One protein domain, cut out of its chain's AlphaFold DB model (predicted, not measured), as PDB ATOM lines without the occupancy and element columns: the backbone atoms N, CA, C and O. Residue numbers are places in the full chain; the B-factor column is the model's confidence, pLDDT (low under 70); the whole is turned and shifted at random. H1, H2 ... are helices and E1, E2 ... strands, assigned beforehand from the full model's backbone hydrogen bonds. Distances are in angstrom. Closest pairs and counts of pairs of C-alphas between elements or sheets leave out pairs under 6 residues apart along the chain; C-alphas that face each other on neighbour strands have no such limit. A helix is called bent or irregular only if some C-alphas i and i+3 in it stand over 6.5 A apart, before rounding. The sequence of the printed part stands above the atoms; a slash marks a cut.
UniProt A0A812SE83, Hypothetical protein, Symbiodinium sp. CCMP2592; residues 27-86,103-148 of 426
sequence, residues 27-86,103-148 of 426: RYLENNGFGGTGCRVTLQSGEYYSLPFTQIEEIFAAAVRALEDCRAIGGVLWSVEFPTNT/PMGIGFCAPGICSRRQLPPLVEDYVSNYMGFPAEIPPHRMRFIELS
ATOM      1  N   ARG A  27      19.395 -26.835 -34.538       88.75
ATOM      2  CA  ARG A  27      20.629 -26.100 -34.227       88.75
ATOM      3  C   ARG A  27      21.869 -26.709 -34.886       88.75
ATOM      4  O   ARG A  27      22.784 -25.964 -35.230       88.75
ATOM      5  N   TYR A  28      21.909 -28.033 -35.037       88.56
ATOM      6  CA  TYR A  28      22.964 -28.738 -35.763       88.56
ATOM      7  C   TYR A  28      22.968 -28.344 -37.246       88.56
ATOM      8  O   TYR A  28      24.004 -27.952 -37.769       88.56
ATOM      9  N   LEU A  29      21.803 -28.360 -37.897       85.75
ATOM     10  CA  LEU A  29      21.655 -28.017 -39.317       85.75
ATOM     11  C   LEU A  29      21.881 -26.525 -39.610       85.75
ATOM     12  O   LEU A  29      22.356 -26.173 -40.686       85.75
ATOM     13  N   GLU A  30      21.550 -25.644 -38.665       87.44
ATOM     14  CA  GLU A  30      21.737 -24.193 -38.794       87.44
ATOM     15  C   GLU A  30      23.201 -23.745 -38.649       87.44
ATOM     16  O   GLU A  30      23.545 -22.639 -39.069       87.44
ATOM     17  N   ASN A  31      24.070 -24.563 -38.047       82.44
ATOM     18  CA  ASN A  31      25.445 -24.182 -37.749       82.44
ATOM     19  C   ASN A  31      26.449 -25.181 -38.338       82.44
ATOM     20  O   ASN A  31      26.685 -26.257 -37.796       82.44
ATOM     21  N   ASN A  32      27.121 -24.747 -39.406       75.12
ATOM     22  CA  ASN A  32      28.139 -25.519 -40.125       75.12
ATOM     23  C   ASN A  32      29.382 -25.889 -39.283       75.12
ATOM     24  O   ASN A  32      30.246 -26.603 -39.786       75.12
ATOM     25  N   GLY A  33      29.514 -25.384 -38.051       70.81
ATOM     26  CA  GLY A  33      30.607 -25.722 -37.136       70.81
ATOM     27  C   GLY A  33      30.394 -27.002 -36.317       70.81
ATOM     28  O   GLY A  33      31.333 -27.462 -35.669       70.81
ATOM     29  N   PHE A  34      29.189 -27.584 -36.319       84.50
ATOM     30  CA  PHE A  34      28.933 -28.875 -35.673       84.50
ATOM     31  C   PHE A  34      29.237 -30.050 -36.612       84.50
ATOM     32  O   PHE A  34      29.144 -29.930 -37.830       84.50
ATOM     33  N   GLY A  35      29.598 -31.198 -36.037       81.94
ATOM     34  CA  GLY A  35      29.981 -32.398 -36.780       81.94
ATOM     35  C   GLY A  35      31.229 -33.067 -36.214       81.94
ATOM     36  O   GLY A  35      31.716 -32.738 -35.127       81.94
ATOM     37  N   GLY A  36      31.764 -34.045 -36.942       75.81
ATOM     38  CA  GLY A  36      33.031 -34.649 -36.561       75.81
ATOM     39  C   GLY A  36      34.187 -33.676 -36.756       75.81
ATOM     40  O   GLY A  36      34.296 -32.969 -37.750       75.81
ATOM     41  N   THR A  37      35.072 -33.669 -35.774       79.62
ATOM     42  CA  THR A  37      36.227 -32.763 -35.724       79.62
ATOM     43  C   THR A  37      37.434 -33.307 -36.489       79.62
ATOM     44  O   THR A  37      38.459 -32.642 -36.591       79.62
ATOM     45  N   GLY A  38      37.363 -34.562 -36.952       74.31
ATOM     46  CA  GLY A  38      38.509 -35.304 -37.488       74.31
ATOM     47  C   GLY A  38      39.604 -35.590 -36.450       74.31
ATOM     48  O   GLY A  38      40.591 -36.249 -36.772       74.31
ATOM     49  N   CYS A  39      39.443 -35.130 -35.205       83.44
ATOM     50  CA  CYS A  39      40.435 -35.304 -34.163       83.44
ATOM     51  C   CYS A  39      40.219 -36.623 -33.420       83.44
ATOM     52  O   CYS A  39      39.100 -37.104 -33.203       83.44
ATOM     53  N   ARG A  40      41.332 -37.192 -32.971       86.12
ATOM     54  CA  ARG A  40      41.323 -38.296 -32.020       86.12
ATOM     55  C   ARG A  40      41.131 -37.738 -30.621       86.12
ATOM     56  O   ARG A  40      41.674 -36.690 -30.290       86.12
ATOM     57  N   VAL A  41      40.390 -38.462 -29.792       86.44
ATOM     58  CA  VAL A  41      40.160 -38.095 -28.382       86.44
ATOM     59  C   VAL A  41      40.625 -39.187 -27.416       86.44
ATOM     60  O   VAL A  41      40.741 -38.957 -26.210       86.44
ATOM     61  N   THR A  42      40.974 -40.355 -27.959       86.38
ATOM     62  CA  THR A  42      41.616 -41.469 -27.264       86.38
ATOM     63  C   THR A  42      42.735 -42.074 -28.119       86.38
ATOM     64  O   THR A  42      42.674 -42.124 -29.355       86.38
ATOM     65  N   LEU A  43      43.786 -42.532 -27.446       84.94
ATOM     66  CA  LEU A  43      44.835 -43.376 -28.007       84.94
ATOM     67  C   LEU A  43      44.508 -44.838 -27.713       84.94
ATOM     68  O   LEU A  43      43.951 -45.158 -26.662       84.94
ATOM     69  N   GLN A  44      44.874 -45.747 -28.614       81.81
ATOM     70  CA  GLN A  44      44.869 -47.164 -28.279       81.81
ATOM     71  C   GLN A  44      46.084 -47.488 -27.407       81.81
ATOM     72  O   GLN A  44      47.142 -46.874 -27.540       81.81
ATOM     73  N   SER A  45      45.951 -48.504 -26.549       72.56
ATOM     74  CA  SER A  45      47.031 -48.929 -25.643       72.56
ATOM     75  C   SER A  45      48.354 -49.189 -26.381       72.56
ATOM     76  O   SER A  45      49.392 -48.700 -25.955       72.56
ATOM     77  N   GLY A  46      48.323 -49.860 -27.540       75.06
ATOM     78  CA  GLY A  46      49.534 -50.106 -28.336       75.06
ATOM     79  C   GLY A  46      50.179 -48.837 -28.903       75.06
ATOM     80  O   GLY A  46      51.396 -48.709 -28.872       75.06
ATOM     81  N   GLU A  47      49.370 -47.880 -29.360       79.00
ATOM     82  CA  GLU A  47      49.864 -46.628 -29.948       79.00
ATOM     83  C   GLU A  47      50.525 -45.730 -28.907       79.00
ATOM     84  O   GLU A  47      51.542 -45.104 -29.178       79.00
ATOM     85  N   TYR A  48      49.965 -45.696 -27.698       80.06
ATOM     86  CA  TYR A  48      50.515 -44.917 -26.595       80.06
ATOM     87  C   TYR A  48      51.987 -45.258 -26.308       80.06
ATOM     88  O   TYR A  48      52.765 -44.365 -25.981       80.06
ATOM     89  N   TYR A  49      52.369 -46.531 -26.451       79.25
ATOM     90  CA  TYR A  49      53.742 -46.990 -26.227       79.25
ATOM     91  C   TYR A  49      54.620 -46.963 -27.483       79.25
ATOM     92  O   TYR A  49      55.840 -47.003 -27.356       79.25
ATOM     93  N   SER A  50      54.036 -46.919 -28.683       84.25
ATOM     94  CA  SER A  50      54.793 -46.987 -29.939       84.25
ATOM     95  C   SER A  50      55.025 -45.630 -30.603       84.25
ATOM     96  O   SER A  50      55.939 -45.502 -31.416       84.25
ATOM     97  N   LEU A  51      54.181 -44.632 -30.329       88.25
ATOM     98  CA  LEU A  51      54.288 -43.321 -30.964       88.25
ATOM     99  C   LEU A  51      55.404 -42.484 -30.316       88.25
ATOM    100  O   LEU A  51      55.487 -42.415 -29.087       88.25
ATOM    101  N   PRO A  52      56.223 -41.777 -31.117       91.69
ATOM    102  CA  PRO A  52      57.119 -40.752 -30.600       91.69
ATOM    103  C   PRO A  52      56.350 -39.688 -29.810       91.69
ATOM    104  O   PRO A  52      55.233 -39.311 -30.172       91.69
ATOM    105  N   PHE A  53      56.971 -39.138 -28.767       92.81
ATOM    106  CA  PHE A  53      56.318 -38.155 -27.902       92.81
ATOM    107  C   PHE A  53      55.803 -36.916 -28.646       92.81
ATOM    108  O   PHE A  53      54.724 -36.425 -28.328       92.81
ATOM    109  N   THR A  54      56.530 -36.437 -29.659       94.44
ATOM    110  CA  THR A  54      56.111 -35.294 -30.487       94.44
ATOM    111  C   THR A  54      54.787 -35.553 -31.203       94.44
ATOM    112  O   THR A  54      53.930 -34.678 -31.235       94.44
ATOM    113  N   GLN A  55      54.560 -36.777 -31.689       94.44
ATOM    114  CA  GLN A  55      53.281 -37.147 -32.298       94.44
ATOM    115  C   GLN A  55      52.164 -37.204 -31.249       94.44
ATOM    116  O   GLN A  55      51.062 -36.723 -31.495       94.44
ATOM    117  N   ILE A  56      52.436 -37.735 -30.050       93.69
ATOM    118  CA  ILE A  56      51.456 -37.725 -28.948       93.69
ATOM    119  C   ILE A  56      51.076 -36.283 -28.576       93.69
ATOM    120  O   ILE A  56      49.898 -35.996 -28.373       93.69
ATOM    121  N   GLU A  57      52.050 -35.374 -28.516       95.44
ATOM    122  CA  GLU A  57      51.845 -33.947 -28.247       95.44
ATOM    123  C   GLU A  57      50.982 -33.272 -29.322       95.44
ATOM    124  O   GLU A  57      50.034 -32.565 -28.981       95.44
ATOM    125  N   GLU A  58      51.240 -33.535 -30.605       95.50
ATOM    126  CA  GLU A  58      50.437 -33.017 -31.719       95.50
ATOM    127  C   GLU A  58      48.984 -33.500 -31.659       95.50
ATOM    128  O   GLU A  58      48.054 -32.691 -31.765       95.50
ATOM    129  N   ILE A  59      48.776 -34.804 -31.436       93.81
ATOM    130  CA  ILE A  59      47.437 -35.399 -31.338       93.81
ATOM    131  C   ILE A  59      46.700 -34.844 -30.106       93.81
ATOM    132  O   ILE A  59      45.519 -34.501 -30.193       93.81
ATOM    133  N   PHE A  60      47.388 -34.697 -28.970       95.88
ATOM    134  CA  PHE A  60      46.825 -34.088 -27.763       95.88
ATOM    135  C   PHE A  60      46.419 -32.631 -28.003       95.88
ATOM    136  O   PHE A  60      45.298 -32.240 -27.680       95.88
ATOM    137  N   ALA A  61      47.293 -31.827 -28.616       96.25
ATOM    138  CA  ALA A  61      47.006 -30.431 -28.927       96.25
ATOM    139  C   ALA A  61      45.822 -30.291 -29.898       96.25
ATOM    140  O   ALA A  61      44.998 -29.393 -29.733       96.25
ATOM    141  N   ALA A  62      45.698 -31.192 -30.879       95.56
ATOM    142  CA  ALA A  62      44.545 -31.238 -31.773       95.56
ATOM    143  C   ALA A  62      43.242 -31.552 -31.021       95.56
ATOM    144  O   ALA A  62      42.235 -30.891 -31.264       95.56
ATOM    145  N   ALA A  63      43.264 -32.496 -30.074       95.81
ATOM    146  CA  ALA A  63      42.104 -32.806 -29.240       95.81
ATOM    147  C   ALA A  63      41.682 -31.602 -28.380       95.81
ATOM    148  O   ALA A  63      40.501 -31.261 -28.325       95.81
ATOM    149  N   VAL A  64      42.642 -30.919 -27.745       96.88
ATOM    150  CA  VAL A  64      42.373 -29.713 -26.942       96.88
ATOM    151  C   VAL A  64      41.775 -28.595 -27.793       96.88
ATOM    152  O   VAL A  64      40.758 -28.031 -27.390       96.88
ATOM    153  N   ARG A  65      42.337 -28.320 -28.977       96.69
ATOM    154  CA  ARG A  65      41.780 -27.322 -29.905       96.69
ATOM    155  C   ARG A  65      40.360 -27.674 -30.328       96.69
ATOM    156  O   ARG A  65      39.478 -26.840 -30.198       96.69
ATOM    157  N   ALA A  66      40.104 -28.926 -30.709       95.44
ATOM    158  CA  ALA A  66      38.764 -29.375 -31.081       95.44
ATOM    159  C   ALA A  66      37.728 -29.166 -29.958       95.44
ATOM    160  O   ALA A  66      36.576 -28.831 -30.228       95.44
ATOM    161  N   LEU A  67      38.125 -29.335 -28.691       96.75
ATOM    162  CA  LEU A  67      37.267 -29.026 -27.546       96.75
ATOM    163  C   LEU A  67      37.007 -27.521 -27.411       96.75
ATOM    164  O   LEU A  67      35.870 -27.126 -27.152       96.75
ATOM    165  N   GLU A  68      38.047 -26.697 -27.535       96.12
ATOM    166  CA  GLU A  68      37.955 -25.238 -27.418       96.12
ATOM    167  C   GLU A  68      37.114 -24.642 -28.562       96.12
ATOM    168  O   GLU A  68      36.167 -23.902 -28.287       96.12
ATOM    169  N   ASP A  69      37.352 -25.062 -29.805       95.44
ATOM    170  CA  ASP A  69      36.593 -24.657 -30.995       95.44
ATOM    171  C   ASP A  69      35.117 -25.059 -30.879       95.44
ATOM    172  O   ASP A  69      34.216 -24.249 -31.105       95.44
ATOM    173  N   CYS A  70      34.852 -26.295 -30.440       96.62
ATOM    174  CA  CYS A  70      33.490 -26.768 -30.226       96.62
ATOM    175  C   CYS A  70      32.748 -25.932 -29.171       96.62
ATOM    176  O   CYS A  70      31.582 -25.578 -29.348       96.62
ATOM    177  N   ARG A  71      33.424 -25.569 -28.074       95.94
ATOM    178  CA  ARG A  71      32.845 -24.715 -27.027       95.94
ATOM    179  C   ARG A  71      32.601 -23.288 -27.519       95.94
ATOM    180  O   ARG A  71      31.581 -22.707 -27.155       95.94
ATOM    181  N   ALA A  72      33.485 -22.741 -28.355       95.50
ATOM    182  CA  ALA A  72      33.379 -21.376 -28.875       95.50
ATOM    183  C   ALA A  72      32.086 -21.137 -29.677       95.50
ATOM    184  O   ALA A  72      31.543 -20.035 -29.658       95.50
ATOM    185  N   ILE A  73      31.544 -22.180 -30.315       94.81
ATOM    186  CA  ILE A  73      30.277 -22.124 -31.064       94.81
ATOM    187  C   ILE A  73      29.050 -22.577 -30.247       94.81
ATOM    188  O   ILE A  73      27.972 -22.801 -30.805       94.81
ATOM    189  N   GLY A  74      29.190 -22.724 -28.924       95.25
ATOM    190  CA  GLY A  74      28.122 -23.185 -28.027       95.25
ATOM    191  C   GLY A  74      27.869 -24.696 -28.081       95.25
ATOM    192  O   GLY A  74      26.760 -25.156 -27.791       95.25
ATOM    193  N   GLY A  75      28.874 -25.468 -28.495       96.56
ATOM    194  CA  GLY A  75      28.830 -26.920 -28.576       96.56
ATOM    195  C   GLY A  75      29.387 -27.648 -27.357       96.56
ATOM    196  O   GLY A  75      29.966 -27.071 -26.434       96.56
ATOM    197  N   VAL A  76      29.219 -28.966 -27.388       97.12
ATOM    198  CA  VAL A  76      29.793 -29.946 -26.469       97.12
ATOM    199  C   VAL A  76      30.512 -31.001 -27.298       97.12
ATOM    200  O   VAL A  76      29.947 -31.547 -28.249       97.12
ATOM    201  N   LEU A  77      31.763 -31.289 -26.933       97.19
ATOM    202  CA  LEU A  77      32.558 -32.319 -27.591       97.19
ATOM    203  C   LEU A  77      32.276 -33.689 -26.966       97.19
ATOM    204  O   LEU A  77      32.356 -33.873 -25.748       97.19
ATOM    205  N   TRP A  78      32.006 -34.663 -27.823       96.12
ATOM    206  CA  TRP A  78      31.758 -36.052 -27.473       96.12
ATOM    207  C   TRP A  78      32.851 -36.939 -28.067       96.12
ATOM    208  O   TRP A  78      33.256 -36.744 -29.207       96.12
ATOM    209  N   SER A  79      33.303 -37.943 -27.319       93.81
ATOM    210  CA  SER A  79      33.944 -39.120 -27.899       93.81
ATOM    211  C   SER A  79      32.852 -40.038 -28.410       93.81
ATOM    212  O   SER A  79      31.987 -40.467 -27.637       93.81
ATOM    213  N   VAL A  80      32.892 -40.320 -29.703       90.94
ATOM    214  CA  VAL A  80      32.050 -41.320 -30.343       90.94
ATOM    215  C   VAL A  80      32.920 -42.540 -30.574       90.94
ATOM    216  O   VAL A  80      33.855 -42.514 -31.371       90.94
ATOM    217  N   GLU A  81      32.619 -43.599 -29.838       87.25
ATOM    218  CA  GLU A  81      33.256 -44.898 -29.977       87.25
ATOM    219  C   GLU A  81      32.304 -45.815 -30.731       87.25
ATOM    220  O   GLU A  81      31.185 -46.078 -30.289       87.25
ATOM    221  N   PHE A  82      32.761 -46.328 -31.859       78.44
ATOM    222  CA  PHE A  82      32.092 -47.402 -32.572       78.44
ATOM    223  C   PHE A  82      33.124 -48.479 -32.896       78.44
ATOM    224  O   PHE A  82      34.319 -48.186 -33.043       78.44
ATOM    225  N   PRO A  83      32.704 -49.751 -32.947       68.94
ATOM    226  CA  PRO A  83      33.588 -50.804 -33.408       68.94
ATOM    227  C   PRO A  83      34.053 -50.460 -34.830       68.94
ATOM    228  O   PRO A  83      33.281 -49.926 -35.615       68.94
ATOM    229  N   THR A  84      35.307 -50.731 -35.177       61.12
ATOM    230  CA  THR A  84      35.797 -50.590 -36.559       61.12
ATOM    231  C   THR A  84      36.522 -51.869 -36.950       61.12
ATOM    232  O   THR A  84      37.234 -52.457 -36.131       61.12
ATOM    233  N   ASN A  85      36.321 -52.345 -38.184       55.56
ATOM    234  CA  ASN A  85      37.142 -53.422 -38.731       55.56
ATOM    235  C   ASN A  85      38.479 -52.801 -39.144       55.56
ATOM    236  O   ASN A  85      38.603 -52.215 -40.215       55.56
ATOM    237  N   THR A  86      39.479 -52.895 -38.272       46.75
ATOM    238  CA  THR A  86      40.804 -52.282 -38.451       46.75
ATOM    239  C   THR A  86      41.624 -52.877 -39.602       46.75
ATOM    240  O   THR A  86      42.772 -52.488 -39.782       46.75
ATOM    241  N   PRO A 103      37.472 -50.346 -30.439       63.50
ATOM    242  CA  PRO A 103      36.739 -49.097 -30.569       63.50
ATOM    243  C   PRO A 103      37.714 -47.981 -30.952       63.50
ATOM    244  O   PRO A 103      38.738 -47.785 -30.295       63.50
ATOM    245  N   MET A 104      37.404 -47.263 -32.029       67.19
ATOM    246  CA  MET A 104      38.082 -46.013 -32.357       67.19
ATOM    247  C   MET A 104      37.244 -44.871 -31.786       67.19
ATOM    248  O   MET A 104      36.052 -44.797 -32.067       67.19
ATOM    249  N   GLY A 105      37.853 -44.015 -30.960       79.44
ATOM    250  CA  GLY A 105      37.200 -42.829 -30.406       79.44
ATOM    251  C   GLY A 105      37.507 -41.592 -31.245       79.44
ATOM    252  O   GLY A 105      38.650 -41.123 -31.255       79.44
ATOM    253  N   ILE A 106      36.493 -41.053 -31.923       87.19
ATOM    254  CA  ILE A 106      36.589 -39.784 -32.662       87.19
ATOM    255  C   ILE A 106      35.894 -38.657 -31.896       87.19
ATOM    256  O   ILE A 106      34.895 -38.886 -31.213       87.19
ATOM    257  N   GLY A 107      36.408 -37.434 -32.018       91.94
ATOM    258  CA  GLY A 107      35.750 -36.245 -31.485       91.94
ATOM    259  C   GLY A 107      34.583 -35.798 -32.369       91.94
ATOM    260  O   GLY A 107      34.777 -35.533 -33.557       91.94
ATOM    261  N   PHE A 108      33.394 -35.652 -31.788       94.19
ATOM    262  CA  PHE A 108      32.193 -35.129 -32.439       94.19
ATOM    263  C   PHE A 108      31.647 -33.929 -31.667       94.19
ATOM    264  O   PHE A 108      31.327 -34.038 -30.483       94.19
ATOM    265  N   CYS A 109      31.554 -32.779 -32.327       95.81
ATOM    266  CA  CYS A 109      30.991 -31.569 -31.755       95.81
ATOM    267  C   CYS A 109      29.491 -31.495 -32.045       95.81
ATOM    268  O   CYS A 109      29.082 -31.466 -33.204       95.81
ATOM    269  N   ALA A 110      28.675 -31.428 -30.996       95.56
ATOM    270  CA  ALA A 110      27.228 -31.266 -31.102       95.56
ATOM    271  C   ALA A 110      26.776 -29.986 -30.382       95.56
ATOM    272  O   ALA A 110      27.460 -29.559 -29.450       95.56
ATOM    273  N   PRO A 111      25.626 -29.388 -30.737       96.31
ATOM    274  CA  PRO A 111      25.045 -28.291 -29.966       96.31
ATOM    275  C   PRO A 111      24.932 -28.623 -28.471       96.31
ATOM    276  O   PRO A 111      24.548 -29.731 -28.107       96.31
ATOM    277  N   GLY A 112      25.193 -27.658 -27.583       94.94
ATOM    278  CA  GLY A 112      25.148 -27.900 -26.133       94.94
ATOM    279  C   GLY A 112      23.767 -28.264 -25.574       94.94
ATOM    280  O   GLY A 112      23.673 -28.801 -24.475       94.94
ATOM    281  N   ILE A 113      22.704 -28.016 -26.344       95.19
ATOM    282  CA  ILE A 113      21.329 -28.435 -26.035       95.19
ATOM    283  C   ILE A 113      21.066 -29.919 -26.334       95.19
ATOM    284  O   ILE A 113      20.040 -30.455 -25.921       95.19
ATOM    285  N   CYS A 114      21.962 -30.585 -27.066       94.25
ATOM    286  CA  CYS A 114      21.800 -31.981 -27.440       94.25
ATOM    287  C   CYS A 114      22.036 -32.906 -26.247       94.25
ATOM    288  O   CYS A 114      23.072 -32.865 -25.581       94.25
ATOM    289  N   SER A 115      21.090 -33.812 -26.022       94.06
ATOM    290  CA  SER A 115      21.264 -34.940 -25.114       94.06
ATOM    291  C   SER A 115      21.917 -36.125 -25.825       94.06
ATOM    292  O   SER A 115      21.820 -36.278 -27.043       94.06
ATOM    293  N   ARG A 116      22.503 -37.048 -25.051       92.81
ATOM    294  CA  ARG A 116      23.104 -38.286 -25.579       92.81
ATOM    295  C   ARG A 116      22.165 -39.085 -26.499       92.81
ATOM    296  O   ARG A 116      22.644 -39.736 -27.418       92.81
ATOM    297  N   ARG A 117      20.848 -39.058 -26.252       91.00
ATOM    298  CA  ARG A 117      19.849 -39.797 -27.050       91.00
ATOM    299  C   ARG A 117      19.642 -39.211 -28.449       91.00
ATOM    300  O   ARG A 117      19.176 -39.930 -29.318       91.00
ATOM    301  N   GLN A 118      19.997 -37.944 -28.654       92.25
ATOM    302  CA  GLN A 118      19.828 -37.227 -29.923       92.25
ATOM    303  C   GLN A 118      21.082 -37.278 -30.808       92.25
ATOM    304  O   GLN A 118      21.037 -36.849 -31.950       92.25
ATOM    305  N   LEU A 119      22.208 -37.793 -30.300       90.69
ATOM    306  CA  LEU A 119      23.474 -37.840 -31.038       90.69
ATOM    307  C   LEU A 119      23.555 -38.893 -32.155       90.69
ATOM    308  O   LEU A 119      24.191 -38.578 -33.159       90.69
ATOM    309  N   PRO A 120      22.978 -40.110 -32.030       90.25
ATOM    310  CA  PRO A 120      23.098 -41.131 -33.071       90.25
ATOM    311  C   PRO A 120      22.752 -40.653 -34.489       90.25
ATOM    312  O   PRO A 120      23.629 -40.777 -35.343       90.25
ATOM    313  N   PRO A 121      21.585 -40.025 -34.753       86.88
ATOM    314  CA  PRO A 121      21.255 -39.586 -36.111       86.88
ATOM    315  C   PRO A 121      22.223 -38.518 -36.647       86.88
ATOM    316  O   PRO A 121      22.547 -38.522 -37.830       86.88
ATOM    317  N   LEU A 122      22.750 -37.638 -35.786       87.81
ATOM    318  CA  LEU A 122      23.715 -36.607 -36.193       87.81
ATOM    319  C   LEU A 122      25.072 -37.209 -36.583       87.81
ATOM    320  O   LEU A 122      25.736 -36.742 -37.507       87.81
ATOM    321  N   VAL A 123      25.502 -38.251 -35.867       86.38
ATOM    322  CA  VAL A 123      26.745 -38.965 -36.177       86.38
ATOM    323  C   VAL A 123      26.598 -39.823 -37.421       86.38
ATOM    324  O   VAL A 123      27.525 -39.855 -38.225       86.38
ATOM    325  N   GLU A 124      25.468 -40.506 -37.596       80.75
ATOM    326  CA  GLU A 124      25.188 -41.287 -38.804       80.75
ATOM    327  C   GLU A 124      25.214 -40.406 -40.055       80.75
ATOM    328  O   GLU A 124      25.864 -40.774 -41.035       80.75
ATOM    329  N   ASP A 125      24.596 -39.220 -39.991       77.44
ATOM    330  CA  ASP A 125      24.649 -38.214 -41.055       77.44
ATOM    331  C   ASP A 125      26.098 -37.814 -41.373       77.44
ATOM    332  O   ASP A 125      26.535 -37.885 -42.523       77.44
ATOM    333  N   TYR A 126      26.894 -37.490 -40.350       80.06
ATOM    334  CA  TYR A 126      28.301 -37.140 -40.532       80.06
ATOM    335  C   TYR A 126      29.140 -38.291 -41.117       80.06
ATOM    336  O   TYR A 126      29.912 -38.080 -42.051       80.06
ATOM    337  N   VAL A 127      29.011 -39.516 -40.599       74.81
ATOM    338  CA  VAL A 127      29.794 -40.675 -41.066       74.81
ATOM    339  C   VAL A 127      29.432 -41.031 -42.507       74.81
ATOM    340  O   VAL A 127      30.333 -41.247 -43.325       74.81
ATOM    341  N   SER A 128      28.138 -41.031 -42.831       69.00
ATOM    342  CA  SER A 128      27.638 -41.364 -44.167       69.00
ATOM    343  C   SER A 128      28.051 -40.318 -45.202       69.00
ATOM    344  O   SER A 128      28.539 -40.676 -46.273       69.00
ATOM    345  N   ASN A 129      27.913 -39.031 -44.871       68.00
ATOM    346  CA  ASN A 129      28.160 -37.942 -45.817       68.00
ATOM    347  C   ASN A 129      29.635 -37.547 -45.925       68.00
ATOM    348  O   ASN A 129      30.080 -37.147 -46.999       68.00
ATOM    349  N   TYR A 130      30.389 -37.608 -44.826       66.12
ATOM    350  CA  TYR A 130      31.729 -37.020 -44.763       66.12
ATOM    351  C   TYR A 130      32.848 -38.057 -44.793       66.12
ATOM    352  O   TYR A 130      33.885 -37.821 -45.409       66.12
ATOM    353  N   MET A 131      32.658 -39.219 -44.160       65.44
ATOM    354  CA  MET A 131      33.681 -40.267 -44.182       65.44
ATOM    355  C   MET A 131      33.525 -41.251 -45.345       65.44
ATOM    356  O   MET A 131      34.390 -42.102 -45.538       65.44
ATOM    357  N   GLY A 132      32.432 -41.163 -46.111       61.69
ATOM    358  CA  GLY A 132      32.179 -42.066 -47.234       61.69
ATOM    359  C   GLY A 132      32.016 -43.528 -46.809       61.69
ATOM    360  O   GLY A 132      32.233 -44.424 -47.622       61.69
ATOM    361  N   PHE A 133      31.648 -43.783 -45.546       61.56
ATOM    362  CA  PHE A 133      31.287 -45.115 -45.069       61.56
ATOM    363  C   PHE A 133      29.766 -45.277 -45.180       61.56
ATOM    364  O   PHE A 133      29.052 -44.801 -44.302       61.56
ATOM    365  N   PRO A 134      29.237 -45.986 -46.196       55.09
ATOM    366  CA  PRO A 134      27.802 -46.261 -46.326       55.09
ATOM    367  C   PRO A 134      27.326 -47.344 -45.338       55.09
ATOM    368  O   PRO A 134      26.477 -48.172 -45.666       55.09
ATOM    369  N   ALA A 135      27.941 -47.424 -44.157       53.56
ATOM    370  CA  ALA A 135      27.622 -48.425 -43.157       53.56
ATOM    371  C   ALA A 135      26.556 -47.872 -42.210       53.56
ATOM    372  O   ALA A 135      26.821 -46.939 -41.459       53.56
ATOM    373  N   GLU A 136      25.386 -48.509 -42.198       62.12
ATOM    374  CA  GLU A 136      24.454 -48.426 -41.075       62.12
ATOM    375  C   GLU A 136      25.171 -48.994 -39.845       62.12
ATOM    376  O   GLU A 136      25.281 -50.210 -39.668       62.12
ATOM    377  N   ILE A 137      25.756 -48.121 -39.027       64.94
ATOM    378  CA  ILE A 137      26.277 -48.497 -37.717       64.94
ATOM    379  C   ILE A 137      25.064 -48.484 -36.792       64.94
ATOM    380  O   ILE A 137      24.544 -47.407 -36.526       64.94
ATOM    381  N   PRO A 138      24.602 -49.631 -36.268       66.50
ATOM    382  CA  PRO A 138      23.410 -49.626 -35.438       66.50
ATOM    383  C   PRO A 138      23.601 -48.688 -34.228       66.50
ATOM    384  O   PRO A 138      24.607 -48.845 -33.524       66.50
ATOM    385  N   PRO A 139      22.654 -47.780 -33.913       67.44
ATOM    386  CA  PRO A 139      22.790 -46.797 -32.831       67.44
ATOM    387  C   PRO A 139      23.205 -47.397 -31.483       67.44
ATOM    388  O   PRO A 139      23.981 -46.814 -30.730       67.44
ATOM    389  N   HIS A 140      22.722 -48.608 -31.184       71.62
ATOM    390  CA  HIS A 140      23.023 -49.338 -29.949       71.62
ATOM    391  C   HIS A 140      24.480 -49.824 -29.847       71.62
ATOM    392  O   HIS A 140      24.907 -50.256 -28.777       71.62
ATOM    393  N   ARG A 141      25.248 -49.769 -30.941       77.06
ATOM    394  CA  ARG A 141      26.680 -50.101 -30.986       77.06
ATOM    395  C   ARG A 141      27.582 -48.873 -30.902       77.06
ATOM    396  O   ARG A 141      28.798 -49.036 -30.823       77.06
ATOM    397  N   MET A 142      27.010 -47.669 -30.900       85.06
ATOM    398  CA  MET A 142      27.747 -46.436 -30.662       85.06
ATOM    399  C   MET A 142      27.752 -46.101 -29.172       85.06
ATOM    400  O   MET A 142      26.718 -46.080 -28.495       85.06
ATOM    401  N   ARG A 143      28.928 -45.775 -28.647       89.88
ATOM    402  CA  ARG A 143      29.082 -45.236 -27.301       89.88
ATOM    403  C   ARG A 143      29.479 -43.772 -27.391       89.88
ATOM    404  O   ARG A 143      30.486 -43.414 -27.982       89.88
ATOM    405  N   PHE A 144      28.678 -42.940 -26.739       92.75
ATOM    406  CA  PHE A 144      28.880 -41.501 -26.657       92.75
ATOM    407  C   PHE A 144      29.352 -41.146 -25.258       92.75
ATOM    408  O   PHE A 144      28.676 -41.457 -24.269       92.75
ATOM    409  N   ILE A 145      30.503 -40.494 -25.179       94.38
ATOM    410  CA  ILE A 145      31.110 -40.070 -23.925       94.38
ATOM    411  C   ILE A 145      31.368 -38.577 -24.018       94.38
ATOM    412  O   ILE A 145      32.204 -38.135 -24.793       94.38
ATOM    413  N   GLU A 146      30.663 -37.798 -23.211       96.38
ATOM    414  CA  GLU A 146      30.925 -36.369 -23.121       96.38
ATOM    415  C   GLU A 146      32.350 -36.122 -22.614       96.38
ATOM    416  O   GLU A 146      32.775 -36.741 -21.630       96.38
ATOM    417  N   LEU A 147      33.078 -35.221 -23.269       96.56
ATOM    418  CA  LEU A 147      34.449 -34.866 -22.922       96.56
ATOM    419  C   LEU A 147      34.500 -33.529 -22.183       96.56
ATOM    420  O   LEU A 147      33.621 -32.675 -22.285       96.56
ATOM    421  N   SER A 148      35.549 -33.362 -21.391       96.25
ATOM    422  CA  SER A 148      35.781 -32.187 -20.555       96.25
ATOM    423  C   SER A 148      37.202 -31.665 -20.730       96.25
ATOM    424  O   SER A 148      37.949 -32.174 -21.561       96.25
TER     425      SER A 148
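What this domain is: This is residues 27 to 86 and 103 to 148 of the 426 residues of the protein "Hypothetical protein" of Symbiodinium sp. CCMP2592 (UniProt A0A812SE83). A strongly twisted sheet of four strands forms the middle layer, with the long helix H3 running along one face and H4 crossing the other. Small H2 sits off the sheet near the start of H3, and short H1 grazes the sheet at the other end of the longest axis. The printed part has 106 residues, with four named helices and four named strands in the order H1 E1 H2 H3 E2 E3 H4 E4. The sheet's order is E1 E3 E2 E4, antiparallel throughout, and the class is mixed. The whole is compact, with a radius of gyration of the C-alphas of 13.8 A and spans of 39 by 32 by 21 A.

How they stand to each other: Start at H1, residues 27 to 30, which only grazes the sheet; the C-alphas of Tyr 28 and Pro 111 are its closest to E3, residues 103 to 111, at 6.2 A. Edge strand E1, residues 35 to 40, is antiparallel to E3, with N 35 and O 109 2.9 A apart. H2, residues 45 to 50, is not on the sheet; it is close but not clearly touching H3, residues 53 to 72, with closest C-alphas Tyr 48 and Ile 56 at 7.6 A. H3 is on the sheet at a height of 8.8 A and runs along the strands, at 4 degrees to E3 on the local plane; their closest C-alphas, Cys 70 and Cys 109, are 5.6 A apart. E2, residues 75 to 84, is antiparallel to E3, with N 78 and O 108 at 2.8 A. H4, residues 116 to 130, is on the opposite face from H3 at a height of 7.4 A, across the strands at 66 degrees to E2 on the local plane; Gly 35 of E1 and Tyr 126 are their closest C-alphas, at 6.3 A. Edge strand E4, residues 143 to 146, is antiparallel to E2, with N 79 and O 145 at 2.8 A. E1, H2 H3, E2 and E3, H4, E4 are split strand-helix-strand units, each with another strand between its two same-way strands, and both crossovers are right-handed. In H3 every O i to N i+4 pair is within hydrogen-bond range; H2 has 1 of 2, H4 8 of 11, and H1 is too short for such a pair.

Where its parts are: Find C-alpha 27 at (20.629, -26.100, -34.227), where H1 begins before E1 and H2. From C-alpha 53 at (56.318, -38.155, -27.902), H3 runs 28.4 A; E2 then covers 25.9 A, E3 23.9 A and H4 21.1 A. H4 is only just irregular, with C-alphas 117 and 120 7.0 A apart. E4 ends at C-alpha 146, (30.925, -36.369, -23.121).

The domain as a whole: The two C-alphas farthest apart, Glu 30 and Tyr 49, are 41.3 A apart. Residues 87 to 102 are not printed, and C-alphas 86 and 103 stand 9.4 A apart across this cut. The link from H4 to E4 is long. Look for pLDDT under 70 at residues 83 to 86, 103 to 104 and 128 to 139.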